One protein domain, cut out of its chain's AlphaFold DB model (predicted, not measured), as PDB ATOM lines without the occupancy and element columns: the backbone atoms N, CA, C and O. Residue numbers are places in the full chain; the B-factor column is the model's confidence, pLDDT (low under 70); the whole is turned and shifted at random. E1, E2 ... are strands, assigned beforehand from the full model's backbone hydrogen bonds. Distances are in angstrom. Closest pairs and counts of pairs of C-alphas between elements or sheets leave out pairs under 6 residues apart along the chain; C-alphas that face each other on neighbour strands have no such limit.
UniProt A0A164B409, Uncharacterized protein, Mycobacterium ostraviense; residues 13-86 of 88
ATOM      1  N   TRP A  13     -54.841 180.376 -23.639       90.94
ATOM      2  CA  TRP A  13     -56.080 180.908 -23.091       90.94
ATOM      3  C   TRP A  13     -57.139 181.078 -24.176       90.94
ATOM      4  O   TRP A  13     -56.822 181.154 -25.364       90.94
ATOM      5  N   ALA A  14     -58.402 181.117 -23.764       88.81
ATOM      6  CA  ALA A  14     -59.529 181.341 -24.661       88.81
ATOM      7  C   ALA A  14     -60.539 182.304 -24.035       88.81
ATOM      8  O   ALA A  14     -60.908 182.152 -22.867       88.81
ATOM      9  N   ASP A  15     -61.011 183.265 -24.830       83.81
ATOM     10  CA  ASP A  15     -62.118 184.132 -24.441       83.81
ATOM     11  C   ASP A  15     -63.380 183.305 -24.224       83.81
ATOM     12  O   ASP A  15     -63.845 182.569 -25.102       83.81
ATOM     13  N   LEU A  16     -63.976 183.475 -23.050       73.75
ATOM     14  CA  LEU A  16     -65.301 182.967 -22.775       73.75
ATOM     15  C   LEU A  16     -66.305 184.079 -23.025       73.75
ATOM     16  O   LEU A  16     -66.498 184.980 -22.206       73.75
ATOM     17  N   PHE A  17     -67.021 183.971 -24.139       62.12
ATOM     18  CA  PHE A  17     -68.266 184.706 -24.268       62.12
ATOM     19  C   PHE A  17     -69.320 184.037 -23.382       62.12
ATOM     20  O   PHE A  17     -69.945 183.053 -23.774       62.12
ATOM     21  N   LEU A  18     -69.507 184.561 -22.171       61.00
ATOM     22  CA  LEU A  18     -70.620 184.196 -21.298       61.00
ATOM     23  C   LEU A  18     -71.739 185.233 -21.478       61.00
ATOM     24  O   LEU A  18     -71.607 186.352 -20.988       61.00
ATOM     25  N   PRO A  19     -72.867 184.901 -22.136       51.38
ATOM     26  CA  PRO A  19     -73.976 185.842 -22.324       51.38
ATOM     27  C   PRO A  19     -74.550 186.375 -20.998       51.38
ATOM     28  O   PRO A  19     -75.062 187.490 -20.948       51.38
ATOM     29  N   SER A  20     -74.439 185.595 -19.917       49.44
ATOM     30  CA  SER A  20     -74.858 185.958 -18.555       49.44
ATOM     31  C   SER A  20     -73.941 186.973 -17.862       49.44
ATOM     32  O   SER A  20     -74.299 187.480 -16.804       49.44
ATOM     33  N   ALA A  21     -72.778 187.280 -18.442       52.72
ATOM     34  CA  ALA A  21     -71.813 188.244 -17.920       52.72
ATOM     35  C   ALA A  21     -72.113 189.702 -18.322       52.72
ATOM     36  O   ALA A  21     -71.394 190.625 -17.934       52.72
ATOM     37  N   ALA A  22     -73.162 189.915 -19.119       55.12
ATOM     38  CA  ALA A  22     -73.709 191.234 -19.392       55.12
ATOM     39  C   ALA A  22     -74.601 191.656 -18.218       55.12
ATOM     40  O   ALA A  22     -75.797 191.360 -18.180       55.12
ATOM     41  N   GLU A  23     -74.020 192.351 -17.243       54.31
ATOM     42  CA  GLU A  23     -74.801 192.963 -16.173       54.31
ATOM     43  C   GLU A  23     -75.399 194.284 -16.666       54.31
ATOM     44  O   GLU A  23     -74.702 195.185 -17.148       54.31
ATOM     45  N   LYS A  24     -76.721 194.407 -16.531       51.81
ATOM     46  CA  LYS A  24     -77.446 195.640 -16.827       51.81
ATOM     47  C   LYS A  24     -77.651 196.403 -15.523       51.81
ATOM     48  O   LYS A  24     -78.495 196.026 -14.713       51.81
ATOM     49  N   SER A  25     -76.884 197.471 -15.318       54.22
ATOM     50  CA  SER A  25     -77.080 198.391 -14.194       54.22
ATOM     51  C   SER A  25     -77.576 199.733 -14.731       54.22
ATOM     52  O   SER A  25     -76.835 200.486 -15.366       54.22
ATOM     53  N   GLY A  26     -78.869 200.011 -14.544       64.50
ATOM     54  CA  GLY A  26     -79.519 201.221 -15.058       64.50
ATOM     55  C   GLY A  26     -79.435 201.354 -16.586       64.50
ATOM     56  O   GLY A  26     -79.899 200.478 -17.317       64.50
ATOM     57  N   ASN A  27     -78.846 202.458 -17.065       60.50
ATOM     58  CA  ASN A  27     -78.663 202.773 -18.493       60.50
ATOM     59  C   ASN A  27     -77.309 202.308 -19.067       60.50
ATOM     60  O   ASN A  27     -76.984 202.646 -20.205       60.50
ATOM     61  N   MET A  28     -76.503 201.563 -18.304       55.44
ATOM     62  CA  MET A  28     -75.187 201.088 -18.738       55.44
ATOM     63  C   MET A  28     -75.182 199.568 -18.915       55.44
ATOM     64  O   MET A  28     -75.614 198.819 -18.038       55.44
ATOM     65  N   ASN A  29     -74.647 199.117 -20.051       57.75
ATOM     66  CA  ASN A  29     -74.284 197.721 -20.265       57.75
ATOM     67  C   ASN A  29     -72.838 197.543 -19.794       57.75
ATOM     68  O   ASN A  29     -71.923 198.043 -20.453       57.75
ATOM     69  N   ARG A  30     -72.618 196.852 -18.670       60.03
ATOM     70  CA  ARG A  30     -71.268 196.450 -18.261       60.03
ATOM     71  C   ARG A  30     -71.037 195.031 -18.759       60.03
ATOM     72  O   ARG A  30     -71.723 194.101 -18.348       60.03
ATOM     73  N   VAL A  31     -70.088 194.877 -19.674       62.84
ATOM     74  CA  VAL A  31     -69.650 193.560 -20.136       62.84
ATOM     75  C   VAL A  31     -68.546 193.102 -19.197       62.84
ATOM     76  O   VAL A  31     -67.478 193.715 -19.154       62.84
ATOM     77  N   ILE A  32     -68.807 192.058 -18.414       69.38
ATOM     78  CA  ILE A  32     -67.753 191.377 -17.666       69.38
ATOM     79  C   ILE A  32     -67.097 190.383 -18.627       69.38
ATOM     80  O   ILE A  32     -67.722 189.422 -19.064       69.38
ATOM     81  N   SER A  33     -65.841 190.634 -18.990       75.38
ATOM     82  CA  SER A  33     -65.062 189.699 -19.804       75.38
ATOM     83  C   SER A  33     -64.514 188.578 -18.927       75.38
ATOM     84  O   SER A  33     -63.914 188.847 -17.880       75.38
ATOM     85  N   PHE A  34     -64.704 187.343 -19.383       84.38
ATOM     86  CA  PHE A  34     -64.163 186.138 -18.773       84.38
ATOM     87  C   PHE A  34     -63.235 185.423 -19.749       84.38
ATOM     88  O   PHE A  34     -63.462 185.443 -20.958       84.38
ATOM     89  N   LEU A  35     -62.215 184.764 -19.214       89.19
ATOM     90  CA  LEU A  35     -61.206 184.057 -19.992       89.19
ATOM     91  C   LEU A  35     -60.853 182.741 -19.290       89.19
ATOM     92  O   LEU A  35     -60.802 182.683 -18.063       89.19
ATOM     93  N   GLN A  36     -60.673 181.663 -20.052       91.31
ATOM     94  CA  GLN A  36     -60.179 180.387 -19.525       91.31
ATOM     95  C   GLN A  36     -58.689 180.288 -19.760       91.31
ATOM     96  O   GLN A  36     -58.249 180.326 -20.908       91.31
ATOM     97  N   LEU A  37     -57.931 180.137 -18.684       91.25
ATOM     98  CA  LEU A  37     -56.502 179.890 -18.738       91.25
ATOM     99  C   LEU A  37     -56.243 178.392 -18.614       91.25
ATOM    100  O   LEU A  37     -56.661 177.776 -17.636       91.25
ATOM    101  N   PHE A  38     -55.519 177.826 -19.574       91.75
ATOM    102  CA  PHE A  38     -55.107 176.428 -19.582       91.75
ATOM    103  C   PHE A  38     -53.627 176.354 -19.215       91.75
ATOM    104  O   PHE A  38     -52.767 176.725 -20.018       91.75
ATOM    105  N   ALA A  39     -53.313 175.848 -18.025       92.50
ATOM    106  CA  ALA A  39     -51.937 175.770 -17.542       92.50
ATOM    107  C   ALA A  39     -51.614 174.410 -16.892       92.50
ATOM    108  O   ALA A  39     -52.533 173.666 -16.522       92.50
ATOM    109  N   PRO A  40     -50.320 174.062 -16.769       90.44
ATOM    110  CA  PRO A  40     -49.888 172.900 -16.001       90.44
ATOM    111  C   PRO A  40     -50.430 172.914 -14.567       90.44
ATOM    112  O   PRO A  40     -50.655 173.971 -13.982       90.44
ATOM    113  N   LYS A  41     -50.619 171.734 -13.972       84.19
ATOM    114  CA  LYS A  41     -51.162 171.585 -12.606       84.19
ATOM    115  C   LYS A  41     -50.348 172.279 -11.501       84.19
ATOM    116  O   LYS A  41     -50.851 172.444 -10.397       84.19
ATOM    117  N   ASP A  42     -49.083 172.580 -11.768       86.62
ATOM    118  CA  ASP A  42     -48.128 173.245 -10.880       86.62
ATOM    119  C   ASP A  42     -48.027 174.753 -11.143       86.62
ATOM    120  O   ASP A  42     -47.221 175.433 -10.511       86.62
ATOM    121  N   PHE A  43     -48.859 175.287 -12.042       91.38
ATOM    122  CA  PHE A  43     -49.002 176.722 -12.226       91.38
ATOM    123  C   PHE A  43     -49.427 177.381 -10.899       91.38
ATOM    124  O   PHE A  43     -50.426 176.963 -10.308       91.38
ATOM    125  N   PRO A  44     -48.689 178.391 -10.404       90.88
ATOM    126  CA  PRO A  44     -48.771 178.811  -9.004       90.88
ATOM    127  C   PRO A  44     -49.930 179.767  -8.689       90.88
ATOM    128  O   PRO A  44     -49.923 180.387  -7.630       90.88
ATOM    129  N   ALA A  45     -50.905 179.915  -9.587       90.19
ATOM    130  CA  ALA A  45     -51.996 180.865  -9.408       90.19
ATOM    131  C   ALA A  45     -53.086 180.344  -8.464       90.19
ATOM    132  O   ALA A  45     -53.626 179.244  -8.630       90.19
ATOM    133  N   THR A  46     -53.459 181.203  -7.528       89.38
ATOM    134  CA  THR A  46     -54.527 181.031  -6.545       89.38
ATOM    135  C   THR A  46     -55.636 182.062  -6.760       89.38
ATOM    136  O   THR A  46     -55.497 182.996  -7.551       89.38
ATOM    137  N   ALA A  47     -56.781 181.878  -6.097       88.56
ATOM    138  CA  ALA A  47     -57.892 182.818  -6.201       88.56
ATOM    139  C   ALA A  47     -57.451 184.251  -5.839       88.56
ATOM    140  O   ALA A  47     -56.725 184.450  -4.868       88.56
ATOM    141  N   TYR A  48     -57.949 185.236  -6.592       89.12
ATOM    142  CA  TYR A  48     -57.622 186.667  -6.482       89.12
ATOM    143  C   TYR A  48     -56.213 187.077  -6.938       89.12
ATOM    144  O   TYR A  48     -55.912 188.274  -6.928       89.12
ATOM    145  N   ASP A  49     -55.374 186.140  -7.393       91.12
ATOM    146  CA  ASP A  49     -54.109 186.503  -8.031       91.12
ATOM    147  C   ASP A  49     -54.344 187.285  -9.325       91.12
ATOM    148  O   ASP A  49     -55.364 187.145 -10.008       91.12
ATOM    149  N   ARG A  50     -53.367 188.127  -9.660       91.25
ATOM    150  CA  ARG A  50     -53.361 188.941 -10.875       91.25
ATOM    151  C   ARG A  50     -52.450 188.300 -11.907       91.25
ATOM    152  O   ARG A  50     -51.323 187.930 -11.593       91.25
ATOM    153  N   ILE A  51     -52.954 188.180 -13.126       90.62
ATOM    154  CA  ILE A  51     -52.236 187.620 -14.265       90.62
ATOM    155  C   ILE A  51     -52.219 188.669 -15.364       90.62
ATOM    156  O   ILE A  51     -53.271 189.098 -15.843       90.62
ATOM    157  N   ASP A  52     -51.013 189.047 -15.763       90.44
ATOM    158  CA  ASP A  52     -50.776 189.858 -16.946       90.44
ATOM    159  C   ASP A  52     -50.615 188.924 -18.145       90.44
ATOM    160  O   ASP A  52     -49.785 188.010 -18.125       90.44
ATOM    161  N   LEU A  53     -51.433 189.130 -19.174       85.88
ATOM    162  CA  LEU A  53     -51.252 188.459 -20.458       85.88
ATOM    163  C   LEU A  53     -50.391 189.324 -21.389       85.88
ATOM    164  O   LEU A  53     -50.167 190.515 -21.160       85.88
ATOM    165  N   ASP A  54     -49.891 188.708 -22.456       83.25
ATOM    166  CA  ASP A  54     -49.034 189.348 -23.462       83.25
ATOM    167  C   ASP A  54     -49.737 190.471 -24.250       83.25
ATOM    168  O   ASP A  54     -49.074 191.322 -24.847       83.25
ATOM    169  N   ASP A  55     -51.069 190.519 -24.206       79.88
ATOM    170  CA  ASP A  55     -51.904 191.596 -24.744       79.88
ATOM    171  C   ASP A  55     -51.889 192.880 -23.889       79.88
ATOM    172  O   ASP A  55     -52.490 193.891 -24.272       79.88
ATOM    173  N   GLY A  56     -51.195 192.865 -22.746       81.12
ATOM    174  CA  GLY A  56     -51.120 193.981 -21.805       81.12
ATOM    175  C   GLY A  56     -52.392 194.174 -20.977       81.12
ATOM    176  O   GLY A  56     -52.549 195.210 -20.326       81.12
ATOM    177  N   VAL A  57     -53.319 193.213 -21.009       85.00
ATOM    178  CA  VAL A  57     -54.521 193.211 -20.181       85.00
ATOM    179  C   VAL A  57     -54.257 192.417 -18.910       85.00
ATOM    180  O   VAL A  57     -53.794 191.279 -18.936       85.00
ATOM    181  N   GLN A  58     -54.632 193.021 -17.786       89.31
ATOM    182  CA  GLN A  58     -54.565 192.386 -16.484       89.31
ATOM    183  C   GLN A  58     -55.886 191.694 -16.142       89.31
ATOM    184  O   GLN A  58     -56.986 192.258 -16.272       89.31
ATOM    185  N   TRP A  59     -55.768 190.471 -15.649       91.12
ATOM    186  CA  TRP A  59     -56.885 189.621 -15.279       91.12
ATOM    187  C   TRP A  59     -56.759 189.154 -13.830       91.12
ATOM    188  O   TRP A  59     -55.662 188.989 -13.309       91.12
ATOM    189  N   GLU A  60     -57.892 188.948 -13.171       92.38
ATOM    190  CA  GLU A  60     -57.989 188.415 -11.813       92.38
ATOM    191  C   GLU A  60     -58.442 186.956 -11.864       92.38
ATOM    192  O   GLU A  60     -59.409 186.623 -12.556       92.38
ATOM    193  N   VAL A  61     -57.766 186.087 -11.116       92.19
ATOM    194  CA  VAL A  61     -58.140 184.681 -10.973       92.19
ATOM    195  C   VAL A  61     -59.429 184.567 -10.170       92.19
ATOM    196  O   VAL A  61     -59.511 184.957  -9.004       92.19
ATOM    197  N   TRP A  62     -60.447 183.982 -10.789       89.56
ATOM    198  CA  TRP A  62     -61.761 183.809 -10.201       89.56
ATOM    199  C   TRP A  62     -61.964 182.374  -9.714       89.56
ATOM    200  O   TRP A  62     -62.380 181.484 -10.458       89.56
ATOM    201  N   GLY A  63     -61.692 182.175  -8.423       86.50
ATOM    202  CA  GLY A  63     -61.851 180.892  -7.744       86.50
ATOM    203  C   GLY A  63     -60.691 179.923  -7.974       86.50
ATOM    204  O   GLY A  63     -59.610 180.299  -8.416       86.50
ATOM    205  N   GLU A  64     -60.930 178.664  -7.616       87.19
ATOM    206  CA  GLU A  64     -59.937 177.592  -7.686       87.19
ATOM    207  C   GLU A  64     -59.816 176.994  -9.094       87.19
ATOM    208  O   GLU A  64     -60.753 177.019  -9.901       87.19
ATOM    209  N   SER A  65     -58.659 176.390  -9.367       88.25
ATOM    210  CA  SER A  65     -58.419 175.675 -10.620       88.25
ATOM    211  C   SER A  65     -59.313 174.436 -10.751       88.25
ATOM    212  O   SER A  65     -59.520 173.681  -9.798       88.25
ATOM    213  N   ASN A  66     -59.800 174.180 -11.962       86.00
ATOM    214  CA  ASN A  66     -60.491 172.943 -12.303       86.00
ATOM    215  C   ASN A  66     -59.507 171.982 -12.959       86.00
ATOM    216  O   ASN A  66     -59.018 172.230 -14.064       86.00
ATOM    217  N   ARG A  67     -59.226 170.863 -12.289       81.50
ATOM    218  CA  ARG A  67     -58.354 169.817 -12.828       81.50
ATOM    219  C   ARG A  67     -59.096 168.997 -13.878       81.50
ATOM    220  O   ARG A  67     -60.107 168.365 -13.572       81.50
ATOM    221  N   TYR A  68     -58.554 168.933 -15.091       71.88
ATOM    222  CA  TYR A  68     -59.096 168.086 -16.153       71.88
ATOM    223  C   TYR A  68     -58.430 166.708 -16.142       71.88
ATOM    224  O   TYR A  68     -57.563 166.406 -16.957       71.88
ATOM    225  N   SER A  69     -58.866 165.845 -15.224       70.56
ATOM    226  CA  SER A  69     -58.572 164.408 -15.274       70.56
ATOM    227  C   SER A  69     -59.781 163.674 -15.861       70.56
ATOM    228  O   SER A  69     -60.729 163.383 -15.134       70.56
ATOM    229  N   ASN A  70     -59.796 163.372 -17.165       64.94
ATOM    230  CA  ASN A  70     -60.943 162.679 -17.781       64.94
ATOM    231  C   ASN A  70     -60.916 161.144 -17.570       64.94
ATOM    232  O   ASN A  70     -61.421 160.391 -18.402       64.94
ATOM    233  N   GLY A  71     -60.329 160.653 -16.473       60.78
ATOM    234  CA  GLY A  71     -60.394 159.244 -16.085       60.78
ATOM    235  C   GLY A  71     -59.341 158.827 -15.051       60.78
ATOM    236  O   GLY A  71     -58.388 159.561 -14.805       60.78
ATOM    237  N   PRO A  72     -59.468 157.622 -14.464       70.25
ATOM    238  CA  PRO A  72     -58.536 157.108 -13.453       70.25
ATOM    239  C   PRO A  72     -57.131 156.784 -13.993       70.25
ATOM    240  O   PRO A  72     -56.204 156.611 -13.209       70.25
ATOM    241  N   PHE A  73     -56.967 156.702 -15.317       78.38
ATOM    242  CA  PHE A  73     -55.706 156.340 -15.978       78.38
ATOM    243  C   PHE A  73     -55.195 157.401 -16.959       78.38
ATOM    244  O   PHE A  73     -54.155 157.197 -17.582       78.38
ATOM    245  N   TRP A  74     -55.911 158.518 -17.124       70.50
ATOM    246  CA  TRP A  74     -55.493 159.605 -18.003       70.50
ATOM    247  C   TRP A  74     -55.477 160.924 -17.237       70.50
ATOM    248  O   TRP A  74     -56.518 161.467 -16.867       70.50
ATOM    249  N   ASP A  75     -54.265 161.423 -17.016       78.25
ATOM    250  CA  ASP A  75     -54.001 162.726 -16.427       78.25
ATOM    251  C   ASP A  75     -53.106 163.517 -17.388       78.25
ATOM    252  O   ASP A  75     -51.897 163.283 -17.427       78.25
ATOM    253  N   PRO A  76     -53.673 164.426 -18.198       75.44
ATOM    254  CA  PRO A  76     -52.886 165.270 -19.089       75.44
ATOM    255  C   PRO A  76     -52.039 166.304 -18.329       75.44
ATOM    256  O   PRO A  76     -51.291 167.041 -18.964       75.44
ATOM    257  N   GLY A  77     -52.151 166.388 -16.995       83.62
ATOM    258  CA  GLY A  77     -51.403 167.346 -16.184       83.62
ATOM    259  C   GLY A  77     -51.871 168.791 -16.362       83.62
ATOM    260  O   GLY A  77     -51.126 169.707 -16.023       83.62
ATOM    261  N   MET A  78     -53.084 168.986 -16.886       87.94
ATOM    262  CA  MET A  78     -53.656 170.288 -17.217       87.94
ATOM    263  C   MET A  78     -54.782 170.679 -16.261       87.94
ATOM    264  O   MET A  78     -55.666 169.876 -15.937       87.94
ATOM    265  N   SER A  79     -54.771 171.949 -15.880       90.81
ATOM    266  CA  SER A  79     -55.802 172.597 -15.079       90.81
ATOM    267  C   SER A  79     -56.314 173.846 -15.796       90.81
ATOM    268  O   SER A  79     -55.623 174.433 -16.634       90.81
ATOM    269  N   VAL A  80     -57.551 174.227 -15.480       90.31
ATOM    270  CA  VAL A  80     -58.209 175.409 -16.040       90.31
ATOM    271  C   VAL A  80     -58.562 176.390 -14.939       90.31
ATOM    272  O   VAL A  80     -59.264 176.032 -13.993       90.31
ATOM    273  N   TRP A  81     -58.128 177.635 -15.096       91.69
ATOM    274  CA  TRP A  81     -58.536 178.753 -14.253       91.69
ATOM    275  C   TRP A  81     -59.511 179.634 -15.022       91.69
ATOM    276  O   TRP A  81     -59.359 179.842 -16.227       91.69
ATOM    277  N   TYR A  82     -60.506 180.164 -14.322       90.81
ATOM    278  CA  TYR A  82     -61.352 181.221 -14.858       90.81
ATOM    279  C   TYR A  82     -60.768 182.556 -14.446       90.81
ATOM    280  O   TYR A  82     -60.498 182.773 -13.270       90.81
ATOM    281  N   LEU A  83     -60.577 183.444 -15.409       90.88
ATOM    282  CA  LEU A  83     -60.071 184.782 -15.184       90.88
ATOM    283  C   LEU A  83     -61.166 185.800 -15.482       90.88
ATOM    284  O   LEU A  83     -61.953 185.629 -16.417       90.88
ATOM    285  N   LYS A  84     -61.205 186.875 -14.700       88.88
ATOM    286  CA  LYS A  84     -62.089 188.022 -14.892       88.88
ATOM    287  C   LYS A  84     -61.248 189.251 -15.192       88.88
ATOM    288  O   LYS A  84     -60.291 189.535 -14.480       88.88
ATOM    289  N   LYS A  85     -61.611 190.009 -16.224       86.50
ATOM    290  CA  LYS A  85     -60.867 191.224 -16.577       86.50
ATOM    291  C   LYS A  85     -60.911 192.233 -15.429       86.50
ATOM    292  O   LYS A  85     -62.000 192.587 -14.957       86.50
ATOM    293  N   VAL A  86     -59.747 192.733 -15.012       83.31
ATOM    294  CA  VAL A  86     -59.677 193.832 -14.045       83.31
ATOM    295  C   VAL A  86     -60.170 195.088 -14.761       83.31
ATOM    296  O   VAL A  86     -59.617 195.508 -15.774       83.31
TER     297      VAL A  86
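AT A GLANCE: This is residues 13 to 86 of the 88 residues of an uncharacterized protein of Mycobacterium ostraviense (UniProt A0A164B409). A strongly twisted, curled sheet of five strands makes the middle of a long, thin shape, and an arm reaches away from each end of it. One arm is the small hairpin E2 and E3, whose residues 24 to 29 stick out free; the other is the loop of residues 68 to 77 on the way to E7. E4 and E7 run side by side through the middle, and the short hairpin E5 and E6 turns across the end of E7. The printed part has 74 residues, with no named helix and seven named strands, E1 to E7 along the chain; the sheet order is E1, E4, E7, E6, E5, all antiparallel, and E2 and E3 form a second antiparallel sheet. The class is all strand, though under half of the residues are in named elements; the whole is loose, with a radius of gyration of the C-alphas of 14.4 A and spans of 52 by 25 by 19 A.

IN THESE COORDINATES: E1 is residues 13 to 16, beginning at C-alpha 13 at (-56.080, 180.908, -23.091). E2 is residues 22 to 25 and E3 is residues 28 to 31. E4, residues 34 to 40, is 19.7 A long. E5 is residues 50 to 52 and E6 is residues 58 to 61. E7, residues 78 to 85, is the longest strand at 22.2 A and ends at C-alpha 85 at (-60.867, 191.224, -16.577).

HOW THE PARTS SIT: Edge strand E1 is antiparallel to E4, with the facing C-alphas of Trp 13 and Leu 37 4.5 A apart and N 16 and O 34 at 2.9 A, within hydrogen-bond range. E4 and E7 are antiparallel at 150 degrees, with N 83 and O 35 at 2.8 A and N 37 and O 81 at 2.9 A. E6 and E7, a hairpin, form an angle of 123 degrees between their directions; the C-alphas of Trp 59 and Lys 85 face each other at 4.5 A, and N 60 and O 84 are 2.8 A apart. E5 and E6, also a hairpin, have N 51 and O 59 at 2.8 A; E5, E6 and E7 are a meander, each strand the antiparallel neighbour of the one before. E4 to E7 form a Greek key, a meander of three strands with E4 the antiparallel neighbour of E7. In the hairpin E2 and E3, N 23 and O 30 are 3.1 A apart; E3 runs on into E4 at 16 degrees, and E2 is apart from E4. Residues 66 to 67 pair with residues 79 to 80 of E7, antiparallel.

THE WHOLE: The C-alphas of Asn 27 and Phe 73, the two farthest apart, are 51.9 A apart. The printed part has no cut. The link from E6 to E7, 16 residues, is long. The mean pLDDT of the printed part is 79.3, and residues 17 to 32 and 70 to 71 are under 70.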